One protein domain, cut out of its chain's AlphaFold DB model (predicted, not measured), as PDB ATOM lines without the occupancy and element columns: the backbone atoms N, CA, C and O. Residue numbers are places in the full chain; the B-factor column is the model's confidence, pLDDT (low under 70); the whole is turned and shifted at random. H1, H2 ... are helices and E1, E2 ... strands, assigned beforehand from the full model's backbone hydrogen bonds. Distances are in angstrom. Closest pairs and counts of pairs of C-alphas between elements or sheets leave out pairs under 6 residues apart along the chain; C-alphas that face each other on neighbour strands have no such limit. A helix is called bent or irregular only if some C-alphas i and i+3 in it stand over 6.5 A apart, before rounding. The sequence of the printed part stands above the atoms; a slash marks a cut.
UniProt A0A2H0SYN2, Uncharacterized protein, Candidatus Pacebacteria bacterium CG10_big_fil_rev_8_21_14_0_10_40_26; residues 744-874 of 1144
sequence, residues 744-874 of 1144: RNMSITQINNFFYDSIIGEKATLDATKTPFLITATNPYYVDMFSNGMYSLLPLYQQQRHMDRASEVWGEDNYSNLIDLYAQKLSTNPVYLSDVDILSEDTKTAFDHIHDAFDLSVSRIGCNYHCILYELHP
ATOM      1  N   ARG A 744       7.634 -22.500   9.647       86.25
ATOM      2  CA  ARG A 744       7.902 -21.897   8.327       86.25
ATOM      3  C   ARG A 744       9.285 -22.248   7.786       86.25
ATOM      4  O   ARG A 744       9.409 -22.755   6.678       86.25
ATOM      5  N   ASN A 745      10.335 -22.000   8.573       85.94
ATOM      6  CA  ASN A 745      11.706 -22.293   8.148       85.94
ATOM      7  C   ASN A 745      11.958 -23.805   8.033       85.94
ATOM      8  O   ASN A 745      12.605 -24.256   7.091       85.94
ATOM      9  N   MET A 746      11.425 -24.583   8.983       84.81
ATOM     10  CA  MET A 746      11.525 -26.045   8.957       84.81
ATOM     11  C   MET A 746      10.842 -26.637   7.720       84.81
ATOM     12  O   MET A 746      11.433 -27.493   7.072       84.81
ATOM     13  N   SER A 747       9.664 -26.129   7.354       88.62
ATOM     14  CA  SER A 747       8.954 -26.521   6.137       88.62
ATOM     15  C   SER A 747       9.771 -26.243   4.884       88.62
ATOM     16  O   SER A 747       9.992 -27.149   4.091       88.62
ATOM     17  N   ILE A 748      10.337 -25.039   4.739       90.31
ATOM     18  CA  ILE A 748      11.179 -24.721   3.574       90.31
ATOM     19  C   ILE A 748      12.410 -25.634   3.514       90.31
ATOM     20  O   ILE A 748      12.767 -26.114   2.443       90.31
ATOM     21  N   THR A 749      13.048 -25.919   4.654       88.75
ATOM     22  CA  THR A 749      14.193 -26.847   4.700       88.75
ATOM     23  C   THR A 749      13.785 -28.267   4.302       88.75
ATOM     24  O   THR A 749      14.484 -28.910   3.525       88.75
ATOM     25  N   GLN A 750      12.634 -28.748   4.771       88.69
ATOM     26  CA  GLN A 750      12.093 -30.048   4.378       88.69
ATOM     27  C   GLN A 750      11.756 -30.103   2.886       88.69
ATOM     28  O   GLN A 750      12.124 -31.069   2.226       88.69
ATOM     29  N   ILE A 751      11.101 -29.073   2.349       91.69
ATOM     30  CA  ILE A 751      10.758 -28.961   0.927       91.69
ATOM     31  C   ILE A 751      12.032 -28.941   0.072       91.69
ATOM     32  O   ILE A 751      12.120 -29.657  -0.923       91.69
ATOM     33  N   ASN A 752      13.055 -28.188   0.487       90.94
ATOM     34  CA  ASN A 752      14.357 -28.175  -0.178       90.94
ATOM     35  C   ASN A 752      14.984 -29.571  -0.234       90.94
ATOM     36  O   ASN A 752      15.452 -29.979  -1.296       90.94
ATOM     37  N   ASN A 753      15.004 -30.281   0.899       88.19
ATOM     38  CA  ASN A 753      15.564 -31.628   0.987       88.19
ATOM     39  C   ASN A 753      14.765 -32.609   0.122       88.19
ATOM     40  O   ASN A 753      15.354 -33.361  -0.640       88.19
ATOM     41  N   PHE A 754      13.431 -32.536   0.169       89.44
ATOM     42  CA  PHE A 754      12.551 -33.354  -0.662       89.44
ATOM     43  C   PHE A 754      12.851 -33.178  -2.153       89.44
ATOM     44  O   PHE A 754      13.092 -34.165  -2.843       89.44
ATOM     45  N   PHE A 755      12.899 -31.939  -2.653       89.31
ATOM     46  CA  PHE A 755      13.220 -31.708  -4.060       89.31
ATOM     47  C   PHE A 755      14.663 -32.097  -4.396       89.31
ATOM     48  O   PHE A 755      14.917 -32.554  -5.506       89.31
ATOM     49  N   TYR A 756      15.612 -31.944  -3.464       84.06
ATOM     50  CA  TYR A 756      17.007 -32.342  -3.689       84.06
ATOM     51  C   TYR A 756      17.121 -33.846  -3.894       84.06
ATOM     52  O   TYR A 756      17.675 -34.293  -4.899       84.06
ATOM     53  N   ASP A 757      16.524 -34.611  -2.986       82.88
ATOM     54  CA  ASP A 757      16.508 -36.067  -3.050       82.88
ATOM     55  C   ASP A 757      15.741 -36.555  -4.288       82.88
ATOM     56  O   ASP A 757      16.183 -37.491  -4.952       82.88
ATOM     57  N   SER A 758      14.642 -35.879  -4.644       83.44
ATOM     58  CA  SER A 758      13.776 -36.265  -5.765       83.44
ATOM     59  C   SER A 758      14.351 -35.922  -7.142       83.44
ATOM     60  O   SER A 758      13.988 -36.583  -8.110       83.44
ATOM     61  N   ILE A 759      15.230 -34.919  -7.262       79.25
ATOM     62  CA  ILE A 759      15.800 -34.478  -8.553       79.25
ATOM     63  C   ILE A 759      17.248 -34.962  -8.739       79.25
ATOM     64  O   ILE A 759      17.634 -35.333  -9.846       79.25
ATOM     65  N   ILE A 760      18.069 -34.928  -7.682       73.19
ATOM     66  CA  ILE A 760      19.530 -35.144  -7.750       73.19
ATOM     67  C   ILE A 760      19.977 -36.387  -6.961       73.19
ATOM     68  O   ILE A 760      21.027 -36.956  -7.260       73.19
ATOM     69  N   GLY A 761      19.219 -36.804  -5.942       66.81
ATOM     70  CA  GLY A 761      19.609 -37.876  -5.023       66.81
ATOM     71  C   GLY A 761      19.733 -39.267  -5.661       66.81
ATOM     72  O   GLY A 761      19.293 -39.517  -6.780       66.81
ATOM     73  N   GLU A 762      20.288 -40.223  -4.904       58.22
ATOM     74  CA  GLU A 762      20.471 -41.626  -5.341       58.22
ATOM     75  C   GLU A 762      19.157 -42.330  -5.739       58.22
ATOM     76  O   GLU A 762      19.185 -43.345  -6.434       58.22
ATOM     77  N   LYS A 763      18.007 -41.789  -5.312       60.28
ATOM     78  CA  LYS A 763      16.651 -42.244  -5.646       60.28
ATOM     79  C   LYS A 763      15.842 -41.151  -6.363       60.28
ATOM     80  O   LYS A 763      14.686 -40.939  -6.016       60.28
ATOM     81  N   ALA A 764      16.442 -40.432  -7.312       72.69
ATOM     82  CA  ALA A 764      15.735 -39.398  -8.067       72.69
ATOM     83  C   ALA A 764      14.468 -39.958  -8.751       72.69
ATOM     84  O   ALA A 764      14.529 -40.941  -9.493       72.69
ATOM     85  N   THR A 765      13.323 -39.336  -8.481       78.56
ATOM     86  CA  THR A 765      11.991 -39.709  -8.990       78.56
ATOM     87  C   THR A 765      11.410 -38.668  -9.946       78.56
ATOM     88  O   THR A 765      10.516 -38.994 -10.725       78.56
ATOM     89  N   LEU A 766      11.913 -37.430  -9.914       81.94
ATOM     90  CA  LEU A 766      11.448 -36.318 -10.734       81.94
ATOM     91  C   LEU A 766      12.390 -36.059 -11.912       81.94
ATOM     92  O   LEU A 766      13.611 -36.178 -11.812       81.94
ATOM     93  N   ASP A 767      11.803 -35.659 -13.039       80.00
ATOM     94  CA  ASP A 767      12.538 -35.258 -14.238       80.00
ATOM     95  C   ASP A 767      13.287 -33.940 -13.987       80.00
ATOM     96  O   ASP A 767      12.671 -32.887 -13.832       80.00
ATOM     97  N   ALA A 768      14.622 -33.989 -13.997       77.56
ATOM     98  CA  ALA A 768      15.489 -32.830 -13.772       77.56
ATOM     99  C   ALA A 768      15.328 -31.701 -14.810       77.56
ATOM    100  O   ALA A 768      15.831 -30.598 -14.594       77.56
ATOM    101  N   THR A 769      14.648 -31.950 -15.936       77.38
ATOM    102  CA  THR A 769      14.336 -30.926 -16.944       77.38
ATOM    103  C   THR A 769      13.053 -30.148 -16.648       77.38
ATOM    104  O   THR A 769      12.823 -29.102 -17.261       77.38
ATOM    105  N   LYS A 770      12.230 -30.627 -15.708       82.00
ATOM    106  CA  LYS A 770      10.958 -30.016 -15.318       82.00
ATOM    107  C   LYS A 770      11.086 -29.351 -13.958       82.00
ATOM    108  O   LYS A 770      11.436 -30.001 -12.979       82.00
ATOM    109  N   THR A 771      10.757 -28.066 -13.883       87.50
ATOM    110  CA  THR A 771      10.796 -27.313 -12.623       87.50
ATOM    111  C   THR A 771       9.457 -27.458 -11.897       87.50
ATOM    112  O   THR A 771       8.449 -26.975 -12.419       87.50
ATOM    113  N   PRO A 772       9.411 -28.072 -10.701       93.81
ATOM    114  CA  PRO A 772       8.188 -28.176  -9.913       93.81
ATOM    115  C   PRO A 772       7.631 -26.812  -9.492       93.81
ATOM    116  O   PRO A 772       8.388 -25.867  -9.239       93.81
ATOM    117  N   PHE A 773       6.310 -26.726  -9.343       95.31
ATOM    118  CA  PHE A 773       5.629 -25.576  -8.745       95.31
ATOM    119  C   PHE A 773       5.178 -25.886  -7.316       95.31
ATOM    120  O   PHE A 773       4.744 -26.994  -7.030       95.31
ATOM    121  N   LEU A 774       5.247 -24.898  -6.425       96.00
ATOM    122  CA  LEU A 774       4.796 -24.972  -5.039       96.00
ATOM    123  C   LEU A 774       3.744 -23.891  -4.768       96.00
ATOM    124  O   LEU A 774       4.060 -22.700  -4.749       96.00
ATOM    125  N   ILE A 775       2.514 -24.312  -4.501       96.06
ATOM    126  CA  ILE A 775       1.422 -23.473  -4.012       96.06
ATOM    127  C   ILE A 775       1.619 -23.249  -2.507       96.06
ATOM    128  O   ILE A 775       1.765 -24.204  -1.738       96.06
ATOM    129  N   THR A 776       1.656 -21.987  -2.067       93.25
ATOM    130  CA  THR A 776       1.888 -21.661  -0.650       93.25
ATOM    131  C   THR A 776       1.244 -20.347  -0.194       93.25
ATOM    132  O   THR A 776       1.251 -19.336  -0.899       93.25
ATOM    133  N   ALA A 777       0.741 -20.337   1.047       91.12
ATOM    134  CA  ALA A 777       0.339 -19.116   1.756       91.12
ATOM    135  C   ALA A 777       1.539 -18.322   2.309       91.12
ATOM    136  O   ALA A 777       1.398 -17.156   2.691       91.12
ATOM    137  N   THR A 778       2.725 -18.940   2.370       89.06
ATOM    138  CA  THR A 778       3.922 -18.326   2.953       89.06
ATOM    139  C   THR A 778       4.394 -17.151   2.094       89.06
ATOM    140  O   THR A 778       4.328 -17.184   0.865       89.06
ATOM    141  N   ASN A 779       4.898 -16.090   2.733       87.25
ATOM    142  CA  ASN A 779       5.401 -14.920   2.015       87.25
ATOM    143  C   ASN A 779       6.521 -15.314   1.020       87.25
ATOM    144  O   ASN A 779       7.531 -15.879   1.454       87.25
ATOM    145  N   PRO A 780       6.405 -14.961  -0.274       88.69
ATOM    146  CA  PRO A 780       7.357 -15.374  -1.302       88.69
ATOM    147  C   PRO A 780       8.794 -14.920  -1.024       88.69
ATOM    148  O   PRO A 780       9.729 -15.704  -1.166       88.69
ATOM    149  N   TYR A 781       8.983 -13.691  -0.535       88.06
ATOM    150  CA  TYR A 781      10.312 -13.182  -0.196       88.06
ATOM    151  C   TYR A 781      10.952 -13.964   0.946       88.06
ATOM    152  O   TYR A 781      12.170 -14.082   0.987       88.06
ATOM    153  N   TYR A 782      10.153 -14.485   1.882       88.50
ATOM    154  CA  TYR A 782      10.660 -15.332   2.956       88.50
ATOM    155  C   TYR A 782      11.093 -16.699   2.419       88.50
ATOM    156  O   TYR A 782      12.182 -17.154   2.763       88.50
ATOM    157  N   VAL A 783      10.293 -17.320   1.544       89.44
ATOM    158  CA  VAL A 783      10.644 -18.606   0.918       89.44
ATOM    159  C   VAL A 783      11.948 -18.488   0.130       89.44
ATOM    160  O   VAL A 783      12.865 -19.274   0.353       89.44
ATOM    161  N   ASP A 784      12.097 -17.444  -0.685       87.31
ATOM    162  CA  ASP A 784      13.307 -17.202  -1.481       87.31
ATOM    163  C   ASP A 784      14.578 -17.008  -0.631       87.31
ATOM    164  O   ASP A 784      15.694 -17.216  -1.112       87.31
ATOM    165  N   MET A 785      14.458 -16.592   0.640       86.88
ATOM    166  CA  MET A 785      15.628 -16.440   1.513       86.88
ATOM    167  C   MET A 785      16.275 -17.769   1.888       86.88
ATOM    168  O   MET A 785      17.473 -17.758   2.197       86.88
ATOM    169  N   PHE A 786      15.483 -18.844   1.907       87.12
ATOM    170  CA  PHE A 786      15.872 -20.172   2.375       87.12
ATOM    171  C   PHE A 786      15.745 -21.254   1.296       87.12
ATOM    172  O   PHE A 786      16.289 -22.333   1.491       87.12
ATOM    173  N   SER A 787      15.071 -20.988   0.176       87.38
ATOM    174  CA  SER A 787      14.933 -21.922  -0.945       87.38
ATOM    175  C   SER A 787      16.287 -22.267  -1.578       87.38
ATOM    176  O   SER A 787      17.191 -21.430  -1.657       87.38
ATOM    177  N   ASN A 788      16.414 -23.499  -2.069       85.50
ATOM    178  CA  ASN A 788      17.538 -23.951  -2.892       85.50
ATOM    179  C   ASN A 788      17.367 -23.647  -4.395       85.50
ATOM    180  O   ASN A 788      18.255 -23.974  -5.179       85.50
ATOM    181  N   GLY A 789      16.259 -23.009  -4.794       85.50
ATOM    182  CA  GLY A 789      15.999 -22.595  -6.176       85.50
ATOM    183  C   GLY A 789      15.527 -23.710  -7.111       85.50
ATOM    184  O   GLY A 789      15.537 -23.509  -8.320       85.50
ATOM    185  N   MET A 790      15.124 -24.872  -6.586       86.00
ATOM    186  CA  MET A 790      14.712 -26.022  -7.408       86.00
ATOM    187  C   MET A 790      13.206 -26.107  -7.668       86.00
ATOM    188  O   MET A 790      12.755 -27.065  -8.278       86.00
ATOM    189  N   TYR A 791      12.427 -25.130  -7.211       91.38
ATOM    190  CA  TYR A 791      10.981 -25.059  -7.418       91.38
ATOM    191  C   TYR A 791      10.539 -23.599  -7.571       91.38
ATOM    192  O   TYR A 791      11.183 -22.684  -7.054       91.38
ATOM    193  N   SER A 792       9.436 -23.382  -8.285       91.88
ATOM    194  CA  SER A 792       8.810 -22.065  -8.483       91.88
ATOM    195  C   SER A 792       7.580 -21.903  -7.591       91.88
ATOM    196  O   SER A 792       6.952 -22.893  -7.235       91.88
ATOM    197  N   LEU A 793       7.215 -20.676  -7.208       93.62
ATOM    198  CA  LEU A 793       6.088 -20.438  -6.293       93.62
ATOM    199  C   LEU A 793       4.811 -20.033  -7.025       93.62
ATOM    200  O   LEU A 793       4.869 -19.245  -7.962       93.62
ATOM    201  N   LEU A 794       3.668 -20.480  -6.508       94.75
ATOM    202  CA  LEU A 794       2.332 -20.026  -6.891       94.75
ATOM    203  C   LEU A 794       1.570 -19.531  -5.643       94.75
ATOM    204  O   LEU A 794       1.755 -20.092  -4.555       94.75
ATOM    205  N   PRO A 795       0.734 -18.480  -5.761       94.88
ATOM    206  CA  PRO A 795      -0.068 -17.984  -4.640       94.88
ATOM    207  C   PRO A 795      -1.153 -18.999  -4.273       94.88
ATOM    208  O   PRO A 795      -1.587 -19.742  -5.148       94.88
ATOM    209  N   LEU A 796      -1.617 -19.009  -3.017       94.44
ATOM    210  CA  LEU A 796      -2.704 -19.888  -2.557       94.44
ATOM    211  C   LEU A 796      -4.098 -19.289  -2.826       94.44
ATOM    212  O   LEU A 796      -5.032 -20.020  -3.135       94.44
ATOM    213  N   TYR A 797      -4.261 -17.966  -2.694       91.69
ATOM    214  CA  TYR A 797      -5.563 -17.293  -2.825       91.69
ATOM    215  C   TYR A 797      -5.443 -15.851  -3.345       91.69
ATOM    216  O   TYR A 797      -4.377 -15.237  -3.307       91.69
ATOM    217  N   GLN A 798      -6.552 -15.287  -3.834       87.88
ATOM    218  CA  GLN A 798      -6.551 -14.029  -4.595       87.88
ATOM    219  C   GLN A 798      -6.284 -12.769  -3.762       87.88
ATOM    220  O   GLN A 798      -5.747 -11.791  -4.278       87.88
ATOM    221  N   GLN A 799      -6.650 -12.768  -2.481       86.62
ATOM    222  CA  GLN A 799      -6.440 -11.637  -1.572       86.62
ATOM    223  C   GLN A 799      -5.071 -11.689  -0.869       86.62
ATOM    224  O   GLN A 799      -4.790 -10.863   0.004       86.62
ATOM    225  N   GLN A 800      -4.208 -12.646  -1.232       87.69
ATOM    226  CA  GLN A 800      -2.876 -12.775  -0.655       87.69
ATOM    227  C   GLN A 800      -2.047 -11.506  -0.921       87.69
ATOM    228  O   GLN A 800      -2.157 -10.844  -1.956       87.69
ATOM    229  N   ARG A 801      -1.202 -11.117   0.039       79.44
ATOM    230  CA  ARG A 801      -0.373  -9.910  -0.095       79.44
ATOM    231  C   ARG A 801       0.551 -10.030  -1.314       79.44
ATOM    232  O   ARG A 801       1.108 -11.098  -1.552       79.44
ATOM    233  N   HIS A 802       0.742  -8.915  -2.024       84.00
ATOM    234  CA  HIS A 802       1.469  -8.798  -3.298       84.00
ATOM    235  C   HIS A 802       0.694  -9.219  -4.558       84.00
ATOM    236  O   HIS A 802       1.241  -9.136  -5.656       84.00
ATOM    237  N   MET A 803      -0.584  -9.599  -4.441       86.75
ATOM    238  CA  MET A 803      -1.444  -9.839  -5.611       86.75
ATOM    239  C   MET A 803      -1.776  -8.556  -6.396       86.75
ATOM    240  O   MET A 803      -2.098  -8.632  -7.577       86.75
ATOM    241  N   ASP A 804      -1.603  -7.370  -5.797       84.50
ATOM    242  CA  ASP A 804      -1.634  -6.069  -6.487       84.50
ATOM    243  C   ASP A 804      -0.556  -5.936  -7.577       84.50
ATOM    244  O   ASP A 804      -0.705  -5.143  -8.504       84.50
ATOM    245  N   ARG A 805       0.522  -6.719  -7.464       84.00
ATOM    246  CA  ARG A 805       1.671  -6.770  -8.381       84.00
ATOM    247  C   ARG A 805       2.032  -8.222  -8.692       84.00
ATOM    248  O   ARG A 805       3.188  -8.632  -8.601       84.00
ATOM    249  N   ALA A 806       1.017  -9.026  -9.015       85.88
ATOM    250  CA  ALA A 806       1.169 -10.472  -9.122       85.88
ATOM    251  C   ALA A 806       2.193 -10.907 -10.183       85.88
ATOM    252  O   ALA A 806       2.974 -11.811  -9.911       85.88
ATOM    253  N   SER A 807       2.260 -10.229 -11.335       84.31
ATOM    254  CA  SER A 807       3.232 -10.541 -12.394       84.31
ATOM    255  C   SER A 807       4.684 -10.368 -11.945       84.31
ATOM    256  O   SER A 807       5.539 -11.195 -12.242       84.31
ATOM    257  N   GLU A 808       4.945  -9.310 -11.180       81.25
ATOM    258  CA  GLU A 808       6.275  -8.947 -10.689       81.25
ATOM    259  C   GLU A 808       6.737  -9.846  -9.532       81.25
ATOM    260  O   GLU A 808       7.927 -10.108  -9.355       81.25
ATOM    261  N   VAL A 809       5.792 -10.295  -8.699       84.25
ATOM    262  CA  VAL A 809       6.106 -11.112  -7.524       84.25
ATOM    263  C   VAL A 809       5.993 -12.588  -7.847       84.25
ATOM    264  O   VAL A 809       6.953 -13.307  -7.623       84.25
ATOM    265  N   TRP A 810       4.870 -13.070  -8.357       87.06
ATOM    266  CA  TRP A 810       4.599 -14.498  -8.547       87.06
ATOM    267  C   TRP A 810       5.027 -15.032  -9.926       87.06
ATOM    268  O   TRP A 810       5.167 -16.242 -10.073       87.06
ATOM    269  N   GLY A 811       5.330 -14.151 -10.886       86.12
ATOM    270  CA  GLY A 811       5.732 -14.492 -12.257       86.12
ATOM    271  C   GLY A 811       4.673 -14.106 -13.293       86.12
ATOM    272  O   GLY A 811       3.540 -13.786 -12.944       86.12
ATOM    273  N   GLU A 812       5.017 -14.117 -14.579       86.62
ATOM    274  CA  GLU A 812       4.085 -13.744 -15.653       86.62
ATOM    275  C   GLU A 812       3.046 -14.848 -15.924       86.62
ATOM    276  O   GLU A 812       3.279 -15.757 -16.715       86.62
ATOM    277  N   ASP A 813       1.881 -14.753 -15.279       89.62
ATOM    278  CA  ASP A 813       0.753 -15.678 -15.441       89.62
ATOM    279  C   ASP A 813      -0.605 -14.960 -15.292       89.62
ATOM    280  O   ASP A 813      -0.685 -13.802 -14.868       89.62
ATOM    281  N   ASN A 814      -1.701 -15.642 -15.650       89.75
ATOM    282  CA  ASN A 814      -3.057 -15.139 -15.434       89.75
ATOM    283  C   ASN A 814      -3.583 -15.549 -14.048       89.75
ATOM    284  O   ASN A 814      -3.995 -16.685 -13.840       89.75
ATOM    285  N   TYR A 815      -3.639 -14.590 -13.124       90.81
ATOM    286  CA  TYR A 815      -4.066 -14.807 -11.736       90.81
ATOM    287  C   TYR A 815      -5.563 -14.566 -11.473       90.81
ATOM    288  O   TYR A 815      -5.995 -14.571 -10.321       90.81
ATOM    289  N   SER A 816      -6.366 -14.324 -12.517       88.69
ATOM    290  CA  SER A 816      -7.808 -14.056 -12.364       88.69
ATOM    291  C   SER A 816      -8.607 -15.267 -11.875       88.69
ATOM    292  O   SER A 816      -9.602 -15.088 -11.177       88.69
ATOM    293  N   ASN A 817      -8.153 -16.483 -12.188       92.12
ATOM    294  CA  ASN A 817      -8.662 -17.733 -11.638       92.12
ATOM    295  C   ASN A 817      -7.480 -18.660 -11.331       92.12
ATOM    296  O   ASN A 817      -6.789 -19.121 -12.237       92.12
ATOM    297  N   LEU A 818      -7.233 -18.908 -10.044       93.94
ATOM    298  CA  LEU A 818      -6.079 -19.694  -9.614       93.94
ATOM    299  C   LEU A 818      -6.244 -21.190  -9.906       93.94
ATOM    300  O   LEU A 818      -5.253 -21.843 -10.207       93.94
ATOM    301  N   ILE A 819      -7.473 -21.717  -9.903       94.19
ATOM    302  CA  ILE A 819      -7.736 -23.130 -10.220       94.19
ATOM    303  C   ILE A 819      -7.376 -23.427 -11.680       94.19
ATOM    304  O   ILE A 819      -6.646 -24.380 -11.954       94.19
ATOM    305  N   ASP A 820      -7.796 -22.559 -12.608       93.25
ATOM    306  CA  ASP A 820      -7.447 -22.684 -14.030       93.25
ATOM    307  C   ASP A 820      -5.926 -22.610 -14.238       93.25
ATOM    308  O   ASP A 820      -5.358 -23.369 -15.026       93.25
ATOM    309  N   LEU A 821      -5.252 -21.725 -13.493       94.25
ATOM    310  CA  LEU A 821      -3.796 -21.607 -13.512       94.25
ATOM    311  C   LEU A 821      -3.117 -22.894 -13.022       94.25
ATOM    312  O   LEU A 821      -2.183 -23.369 -13.667       94.25
ATOM    313  N   TYR A 822      -3.573 -23.483 -11.912       95.56
ATOM    314  CA  TYR A 822      -2.999 -24.726 -11.392       95.56
ATOM    315  C   TYR A 822      -3.174 -25.879 -12.382       95.56
ATOM    316  O   TYR A 822      -2.200 -26.572 -12.674       95.56
ATOM    317  N   ALA A 823      -4.363 -26.025 -12.978       93.25
ATOM    318  CA  ALA A 823      -4.624 -27.028 -14.012       93.25
ATOM    319  C   ALA A 823      -3.707 -26.838 -15.235       93.25
ATOM    320  O   ALA A 823      -3.132 -27.800 -15.753       93.25
ATOM    321  N   GLN A 824      -3.503 -25.587 -15.664       94.06
ATOM    322  CA  GLN A 824      -2.581 -25.261 -16.749       94.06
ATOM    323  C   GLN A 824      -1.138 -25.661 -16.406       94.06
ATOM    324  O   GLN A 824      -0.471 -26.296 -17.225       94.06
ATOM    325  N   LYS A 825      -0.637 -25.318 -15.212       93.56
ATOM    326  CA  LYS A 825       0.743 -25.641 -14.802       93.56
ATOM    327  C   LYS A 825       0.952 -27.144 -14.650       93.56
ATOM    328  O   LYS A 825       1.944 -27.655 -15.180       93.56
ATOM    329  N   LEU A 826      -0.014 -27.839 -14.052       93.69
ATOM    330  CA  LEU A 826       0.007 -29.286 -13.834       93.69
ATOM    331  C   LEU A 826       0.133 -30.085 -15.138       93.69
ATOM    332  O   LEU A 826       0.795 -31.118 -15.170       93.69
ATOM    333  N   SER A 827      -0.405 -29.569 -16.248       89.38
ATOM    334  CA  SER A 827      -0.253 -30.206 -17.567       89.38
ATOM    335  C   SER A 827       1.196 -30.253 -18.082       89.38
ATOM    336  O   SER A 827       1.517 -31.046 -18.969       89.38
ATOM    337  N   THR A 828       2.082 -29.412 -17.540       88.62
ATOM    338  CA  THR A 828       3.471 -29.268 -18.007       88.62
ATOM    339  C   THR A 828       4.493 -29.766 -16.989       88.62
ATOM    340  O   THR A 828       5.437 -30.472 -17.363       88.62
ATOM    341  N   ASN A 829       4.297 -29.433 -15.713       91.88
ATOM    342  CA  ASN A 829       5.238 -29.675 -14.627       91.88
ATOM    343  C   ASN A 829       4.499 -30.164 -13.369       91.88
ATOM    344  O   ASN A 829       3.344 -29.786 -13.176       91.88
ATOM    345  N   PRO A 830       5.162 -30.941 -12.493       93.44
ATOM    346  CA  PRO A 830       4.610 -31.324 -11.195       93.44
ATOM    347  C   PRO A 830       4.225 -30.104 -10.349       93.44
ATOM    348  O   PRO A 830       4.973 -29.120 -10.295       93.44
ATOM    349  N   VAL A 831       3.076 -30.168  -9.675       96.25
ATOM    350  CA  VAL A 831       2.576 -29.098  -8.800       96.25
ATOM    351  C   VAL A 831       2.370 -29.658  -7.400       96.25
ATOM    352  O   VAL A 831       1.737 -30.692  -7.223       96.25
ATOM    353  N   TYR A 832       2.887 -28.949  -6.407       96.31
ATOM    354  CA  TYR A 832       2.806 -29.305  -4.999       96.31
ATOM    355  C   TYR A 832       2.095 -28.208  -4.209       96.31
ATOM    356  O   TYR A 832       2.116 -27.039  -4.591       96.31
ATOM    357  N   LEU A 833       1.506 -28.571  -3.078       96.06
ATOM    358  CA  LEU A 833       0.794 -27.694  -2.158       96.06
ATOM    359  C   LEU A 833       1.340 -27.889  -0.743       96.06
ATOM    360  O   LEU A 833       1.468 -29.007  -0.256       96.06
ATOM    361  N   SER A 834       1.677 -26.785  -0.083       94.00
ATOM    362  CA  SER A 834       2.140 -26.774   1.309       94.00
ATOM    363  C   SER A 834       1.010 -26.344   2.241       94.00
ATOM    364  O   SER A 834       0.427 -25.282   2.026       94.00
ATOM    365  N   ASP A 835       0.797 -27.075   3.337       90.25
ATOM    366  CA  ASP A 835      -0.194 -26.720   4.371       90.25
ATOM    367  C   ASP A 835       0.273 -25.664   5.394       90.25
ATOM    368  O   ASP A 835      -0.465 -25.248   6.292       90.25
ATOM    369  N   VAL A 836       1.510 -25.191   5.265       88.44
ATOM    370  CA  VAL A 836       2.067 -24.173   6.160       88.44
ATOM    371  C   VAL A 836       1.434 -22.800   5.942       88.44
ATOM    372  O   VAL A 836       1.260 -22.349   4.811       88.44
ATOM    373  N   ASP A 837       1.183 -22.101   7.055       85.06
ATOM    374  CA  ASP A 837       0.501 -20.799   7.132       85.06
ATOM    375  C   ASP A 837      -1.000 -20.823   6.779       85.06
ATOM    376  O   ASP A 837      -1.608 -19.767   6.602       85.06
ATOM    377  N   ILE A 838      -1.633 -22.002   6.801       86.25
ATOM    378  CA  ILE A 838      -3.096 -22.144   6.777       86.25
ATOM    379  C   ILE A 838      -3.652 -21.895   8.185       86.25
ATOM    380  O   ILE A 838      -3.908 -22.812   8.962       86.25
ATOM    381  N   LEU A 839      -3.757 -20.616   8.552       80.62
ATOM    382  CA  LEU A 839      -4.134 -20.178   9.902       80.62
ATOM    383  C   LEU A 839      -5.427 -19.356   9.935       80.62
ATOM    384  O   LEU A 839      -6.071 -19.288  10.981       80.62
ATOM    385  N   SER A 840      -5.788 -18.698   8.830       84.31
ATOM    386  CA  SER A 840      -7.016 -17.908   8.714       84.31
ATOM    387  C   SER A 840      -8.113 -18.682   7.988       84.31
ATOM    388  O   SER A 840      -7.844 -19.609   7.222       84.31
ATOM    389  N   GLU A 841      -9.358 -18.257   8.193       86.69
ATOM    390  CA  GLU A 841     -10.528 -18.811   7.508       86.69
ATOM    391  C   GLU A 841     -10.403 -18.698   5.979       86.69
ATOM    392  O   GLU A 841     -10.682 -19.664   5.273       86.69
ATOM    393  N   ASP A 842      -9.852 -17.588   5.472       85.62
ATOM    394  CA  ASP A 842      -9.574 -17.401   4.041       85.62
ATOM    395  C   ASP A 842      -8.576 -18.438   3.502       85.62
ATOM    396  O   ASP A 842      -8.812 -19.053   2.465       85.62
ATOM    397  N   THR A 843      -7.462 -18.665   4.214       89.25
ATOM    398  CA  THR A 843      -6.448 -19.645   3.786       89.25
ATOM    399  C   THR A 843      -6.969 -21.073   3.840       89.25
ATOM    400  O   THR A 843      -6.614 -21.874   2.982       89.25
ATOM    401  N   LYS A 844      -7.826 -21.379   4.821       89.69
ATOM    402  CA  LYS A 844      -8.453 -22.693   4.945       89.69
ATOM    403  C   LYS A 844      -9.443 -22.924   3.805       89.69
ATOM    404  O   LYS A 844      -9.316 -23.906   3.095       89.69
ATOM    405  N   THR A 845     -10.323 -21.958   3.552       91.81
ATOM    406  CA  THR A 845     -11.291 -22.015   2.445       91.81
ATOM    407  C   THR A 845     -10.596 -22.182   1.093       91.81
ATOM    408  O   THR A 845     -11.059 -22.932   0.241       91.81
ATOM    409  N   ALA A 846      -9.466 -21.501   0.882       92.00
ATOM    410  CA  ALA A 846      -8.689 -21.640  -0.345       92.00
ATOM    411  C   ALA A 846      -8.038 -23.022  -0.490       92.00
ATOM    412  O   ALA A 846      -8.026 -23.569  -1.589       92.00
ATOM    413  N   PHE A 847      -7.512 -23.584   0.602       93.06
ATOM    414  CA  PHE A 847      -6.975 -24.943   0.605       93.06
ATOM    415  C   PHE A 847      -8.070 -25.973   0.312       93.06
ATOM    416  O   PHE A 847      -7.884 -26.808  -0.570       93.06
ATOM    417  N   ASP A 848      -9.221 -25.853   0.977       90.62
ATOM    418  CA  ASP A 848     -10.380 -26.730   0.780       90.62
ATOM    419  C   ASP A 848     -10.863 -26.663  -0.683       90.62
ATOM    420  O   ASP A 848     -11.066 -27.688  -1.320       90.62
ATOM    421  N   HIS A 849     -10.908 -25.470  -1.286       92.06
ATOM    422  CA  HIS A 849     -11.275 -25.306  -2.698       92.06
ATOM    423  C   HIS A 849     -10.285 -25.972  -3.677       92.06
ATOM    424  O   HIS A 849     -10.692 -26.431  -4.743       92.06
ATOM    425  N   ILE A 850      -8.989 -26.038  -3.342       93.25
ATOM    426  CA  ILE A 850      -7.995 -26.782  -4.137       93.25
ATOM    427  C   ILE A 850      -8.176 -28.288  -3.942       93.25
ATOM    428  O   ILE A 850      -8.114 -29.033  -4.917       93.25
ATOM    429  N   HIS A 851      -8.411 -28.726  -2.704       90.06
ATOM    430  CA  HIS A 851      -8.682 -30.124  -2.373       90.06
ATOM    431  C   HIS A 851      -9.946 -30.654  -3.081       90.06
ATOM    432  O   HIS A 851      -9.945 -31.781  -3.578       90.06
ATOM    433  N   ASP A 852     -10.987 -29.827  -3.209       89.19
ATOM    434  CA  ASP A 852     -12.210 -30.162  -3.947       89.19
ATOM    435  C   ASP A 852     -11.976 -30.240  -5.468       89.19
ATOM    436  O   ASP A 852     -12.582 -31.066  -6.148       89.19
ATOM    437  N   ALA A 853     -11.099 -29.391  -6.016       90.56
ATOM    438  CA  ALA A 853     -10.862 -29.287  -7.459       90.56
ATOM    439  C   ALA A 853      -9.820 -30.280  -8.017       90.56
ATOM    440  O   ALA A 853      -9.802 -30.522  -9.225       90.56
ATOM    441  N   PHE A 854      -8.936 -30.826  -7.176       92.69
ATOM    442  CA  PHE A 854      -7.818 -31.690  -7.582       92.69
ATOM    443  C   PHE A 854      -7.648 -32.881  -6.642       92.69
ATOM    444  O   PHE A 854      -7.966 -32.802  -5.458       92.69
ATOM    445  N   ASP A 855      -7.098 -33.989  -7.134       90.81
ATOM    446  CA  ASP A 855      -6.675 -35.093  -6.270       90.81
ATOM    447  C   ASP A 855      -5.369 -34.724  -5.563       90.81
ATOM    448  O   ASP A 855      -4.418 -34.266  -6.196       90.81
ATOM    449  N   LEU A 856      -5.319 -34.901  -4.241       92.12
ATOM    450  CA  LEU A 856      -4.128 -34.631  -3.441       92.12
ATOM    451  C   LEU A 856      -3.506 -35.940  -2.967       92.12
ATOM    452  O   LEU A 856      -4.206 -36.842  -2.511       92.12
ATOM    453  N   SER A 857      -2.179 -36.001  -3.001       91.25
ATOM    454  CA  SER A 857      -1.412 -37.060  -2.344       91.25
ATOM    455  C   SER A 857      -0.309 -36.462  -1.476       91.25
ATOM    456  O   SER A 857       0.411 -35.570  -1.899       91.25
ATOM    457  N   VAL A 858      -0.163 -36.920  -0.242       92.12
ATOM    458  CA  VAL A 858       0.957 -36.604   0.637       92.12
ATOM    459  C   VAL A 858       2.252 -37.149   0.034       92.12
ATOM    460  O   VAL A 858       2.387 -38.351  -0.185       92.12
ATOM    461  N   SER A 859       3.228 -36.266  -0.172       90.44
ATOM    462  CA  SER A 859       4.586 -36.617  -0.610       90.44
ATOM    463  C   SER A 859       5.576 -36.651   0.554       90.44
ATOM    464  O   SER A 859       6.505 -37.458   0.566       90.44
ATOM    465  N   ARG A 860       5.414 -35.758   1.542       88.62
ATOM    466  CA  ARG A 860       6.311 -35.671   2.705       88.62
ATOM    467  C   ARG A 860       5.571 -35.164   3.937       88.62
ATOM    468  O   ARG A 860       4.894 -34.140   3.875       88.62
ATOM    469  N   ILE A 861       5.787 -35.824   5.071       85.88
ATOM    470  CA  ILE A 861       5.300 -35.385   6.382       85.88
ATOM    471  C   ILE A 861       6.458 -34.757   7.154       85.88
ATOM    472  O   ILE A 861       7.550 -35.317   7.216       85.88
ATOM    473  N   GLY A 862       6.215 -33.629   7.819       81.06
ATOM    474  CA  GLY A 862       7.165 -33.131   8.805       81.06
ATOM    475  C   GLY A 862       6.598 -32.095   9.764       81.06
ATOM    476  O   GLY A 862       5.388 -31.906   9.882       81.06
ATOM    477  N   CYS A 863       7.493 -31.485  10.543       77.00
ATOM    478  CA  CYS A 863       7.168 -30.558  11.636       77.00
ATOM    479  C   CYS A 863       6.156 -31.097  12.667       77.00
ATOM    480  O   CYS A 863       5.394 -30.306  13.215       77.00
ATOM    481  N   ASN A 864       6.150 -32.404  12.958       75.88
ATOM    482  CA  ASN A 864       5.099 -33.060  13.754       75.88
ATOM    483  C   ASN A 864       3.694 -32.861  13.147       75.88
ATOM    484  O   ASN A 864       2.780 -32.458  13.860       75.88
ATOM    485  N   TYR A 865       3.540 -33.125  11.845       79.12
ATOM    486  CA  TYR A 865       2.272 -33.003  11.102       79.12
ATOM    487  C   TYR A 865       1.761 -31.563  10.923       79.12
ATOM    488  O   TYR A 865       0.577 -31.343  10.711       79.12
ATOM    489  N   HIS A 866       2.656 -30.575  11.009       76.75
ATOM    490  CA  HIS A 866       2.335 -29.154  10.800       76.75
ATOM    491  C   HIS A 866       2.985 -28.557   9.539       76.75
ATOM    492  O   HIS A 866       2.956 -27.340   9.357       76.75
ATOM    493  N   CYS A 867       3.668 -29.377   8.738       85.88
ATOM    494  CA  CYS A 867       4.218 -28.978   7.445       85.88
ATOM    495  C   CYS A 867       4.190 -30.156   6.456       85.88
ATOM    496  O   CYS A 867       5.224 -30.726   6.091       85.88
ATOM    497  N   ILE A 868       2.983 -30.583   6.095       90.12
ATOM    498  CA  ILE A 868       2.746 -31.635   5.111       90.12
ATOM    499  C   ILE A 868       2.844 -31.031   3.704       90.12
ATOM    500  O   ILE A 868       2.296 -29.967   3.404       90.12
ATOM    501  N   LEU A 869       3.586 -31.726   2.844       94.19
ATOM    502  CA  LEU A 869       3.699 -31.414   1.426       94.19
ATOM    503  C   LEU A 869       2.811 -32.375   0.637       94.19
ATOM    504  O   LEU A 869       3.008 -33.590   0.717       94.19
ATOM    505  N   TYR A 870       1.875 -31.819  -0.124       94.69
ATOM    506  CA  TYR A 870       0.966 -32.539  -1.008       94.69
ATOM    507  C   TYR A 870       1.394 -32.360  -2.465       94.69
ATOM    508  O   TYR A 870       1.882 -31.297  -2.836       94.69
ATOM    509  N   GLU A 871       1.174 -33.363  -3.296       94.81
ATOM    510  CA  GLU A 871       1.256 -33.324  -4.751       94.81
ATOM    511  C   GLU A 871      -0.157 -33.275  -5.328       94.81
ATOM    512  O   GLU A 871      -1.033 -34.026  -4.888       94.81
ATOM    513  N   LEU A 872      -0.367 -32.371  -6.284       95.19
ATOM    514  CA  LEU A 872      -1.621 -32.214  -7.010       95.19
ATOM    515  C   LEU A 872      -1.641 -33.147  -8.216       95.19
ATOM    516  O   LEU A 872      -0.708 -33.157  -9.016       95.19
ATOM    517  N   HIS A 873      -2.764 -33.830  -8.395       91.88
ATOM    518  CA  HIS A 873      -3.070 -34.672  -9.542       91.88
ATOM    519  C   HIS A 873      -4.391 -34.223 -10.183       91.88
ATOM    520  O   HIS A 873      -5.263 -33.676  -9.497       91.88
ATOM    521  N   PRO A 874      -4.568 -34.413 -11.506       88.00
ATOM    522  CA  PRO A 874      -5.880 -34.268 -12.127       88.00
ATOM    523  C   PRO A 874      -6.885 -35.195 -11.442       88.00
ATOM    524  O   PRO A 874      -6.494 -36.258 -10.971       88.00
TER     525      PRO A 874
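Overview. This is residues 744 to 874 of the 1144 residues of an uncharacterized protein of Candidatus Pacebacteria bacterium CG10_big_fil_rev_8_21_14_0_10_40_26 (UniProt A0A2H0SYN2). A strongly twisted sheet of five strands runs through the core, with H4 and H5 packed over one side of it, H1 grazing it on the side away from H5, and H2 and H3 beside its E2 edge. You have 131 printed residues, with five named helices and five named strands in the order H1 E1 H2 E2 H3 H4 E3 H5 E4 E5. The sheet is mixed, in the order E2 E1 E3 E5 E4, and the class is mixed, helices and strands. The whole is compact and rounded, with a radius of gyration of the C-alphas of 13.8 A and spans of 41 by 32 by 29 A.

Along the chain. Find C-alpha 744 at (7.902, -21.897, 8.327); from there H1 runs 22.5 A to residue 759. Next come E1, residues 773 to 776, H2, 780 to 786, E2, 792 to 795, and H3, 803 to 810. H3 is irregular: C-alphas 804 and 807 are 8.9 A apart. Then read H4, 818 to 826, 12.1 A, E3, 831 to 834, and H5, 841 to 853, 18.3 A. E4, 855 to 860, spans 15.8 A, and E5, 869 to 873, ends at C-alpha 873, (-3.070, -34.672, -9.542).

Arrangement. Start at E1, parallel to E2 (N 774 and O 792, 2.8 A) and to E3 (N 775 and O 832, 2.8 A). E3 is antiparallel to E5, with N 833 and O 870 2.8 A apart. E4 and E5 are a hairpin, with N 871 and O 857 2.7 A apart. E1, H2, E2 is a strand-helix-strand unit, two parallel neighbour strands joined through a helix; E2, H3 H4, E3 and E3, H5, E4 are split units, another strand lying between their strands, and these three crossovers are right-handed. H4 and H5 on one face of the sheet make two layers. H4, at a height of 7.8 A, runs along the strands, only just over E3 with 3 C-alphas; H5, at 10.5 A, runs slantwise, 34 degrees from E3 on the local plane. H1, H2 and H3 only graze the sheet. H1 touches H2 with residues 745 to 749 alone, Ile 748 and Phe 786 having the closest C-alphas, 6.6 A. In H1, H4 and H5 every O i to N i+4 pair is within hydrogen-bond range; in H2 2 of 3 are, in H3 2 of 4.

Size, cuts and confidence. The C-alphas farthest apart, those of Glu 762 and Asp 804, are 41.9 A apart. The printed part has no cut, and its long link is H1 to E1. Mean pLDDT of the printed part is 87.8; residues 761 to 763 are under 70.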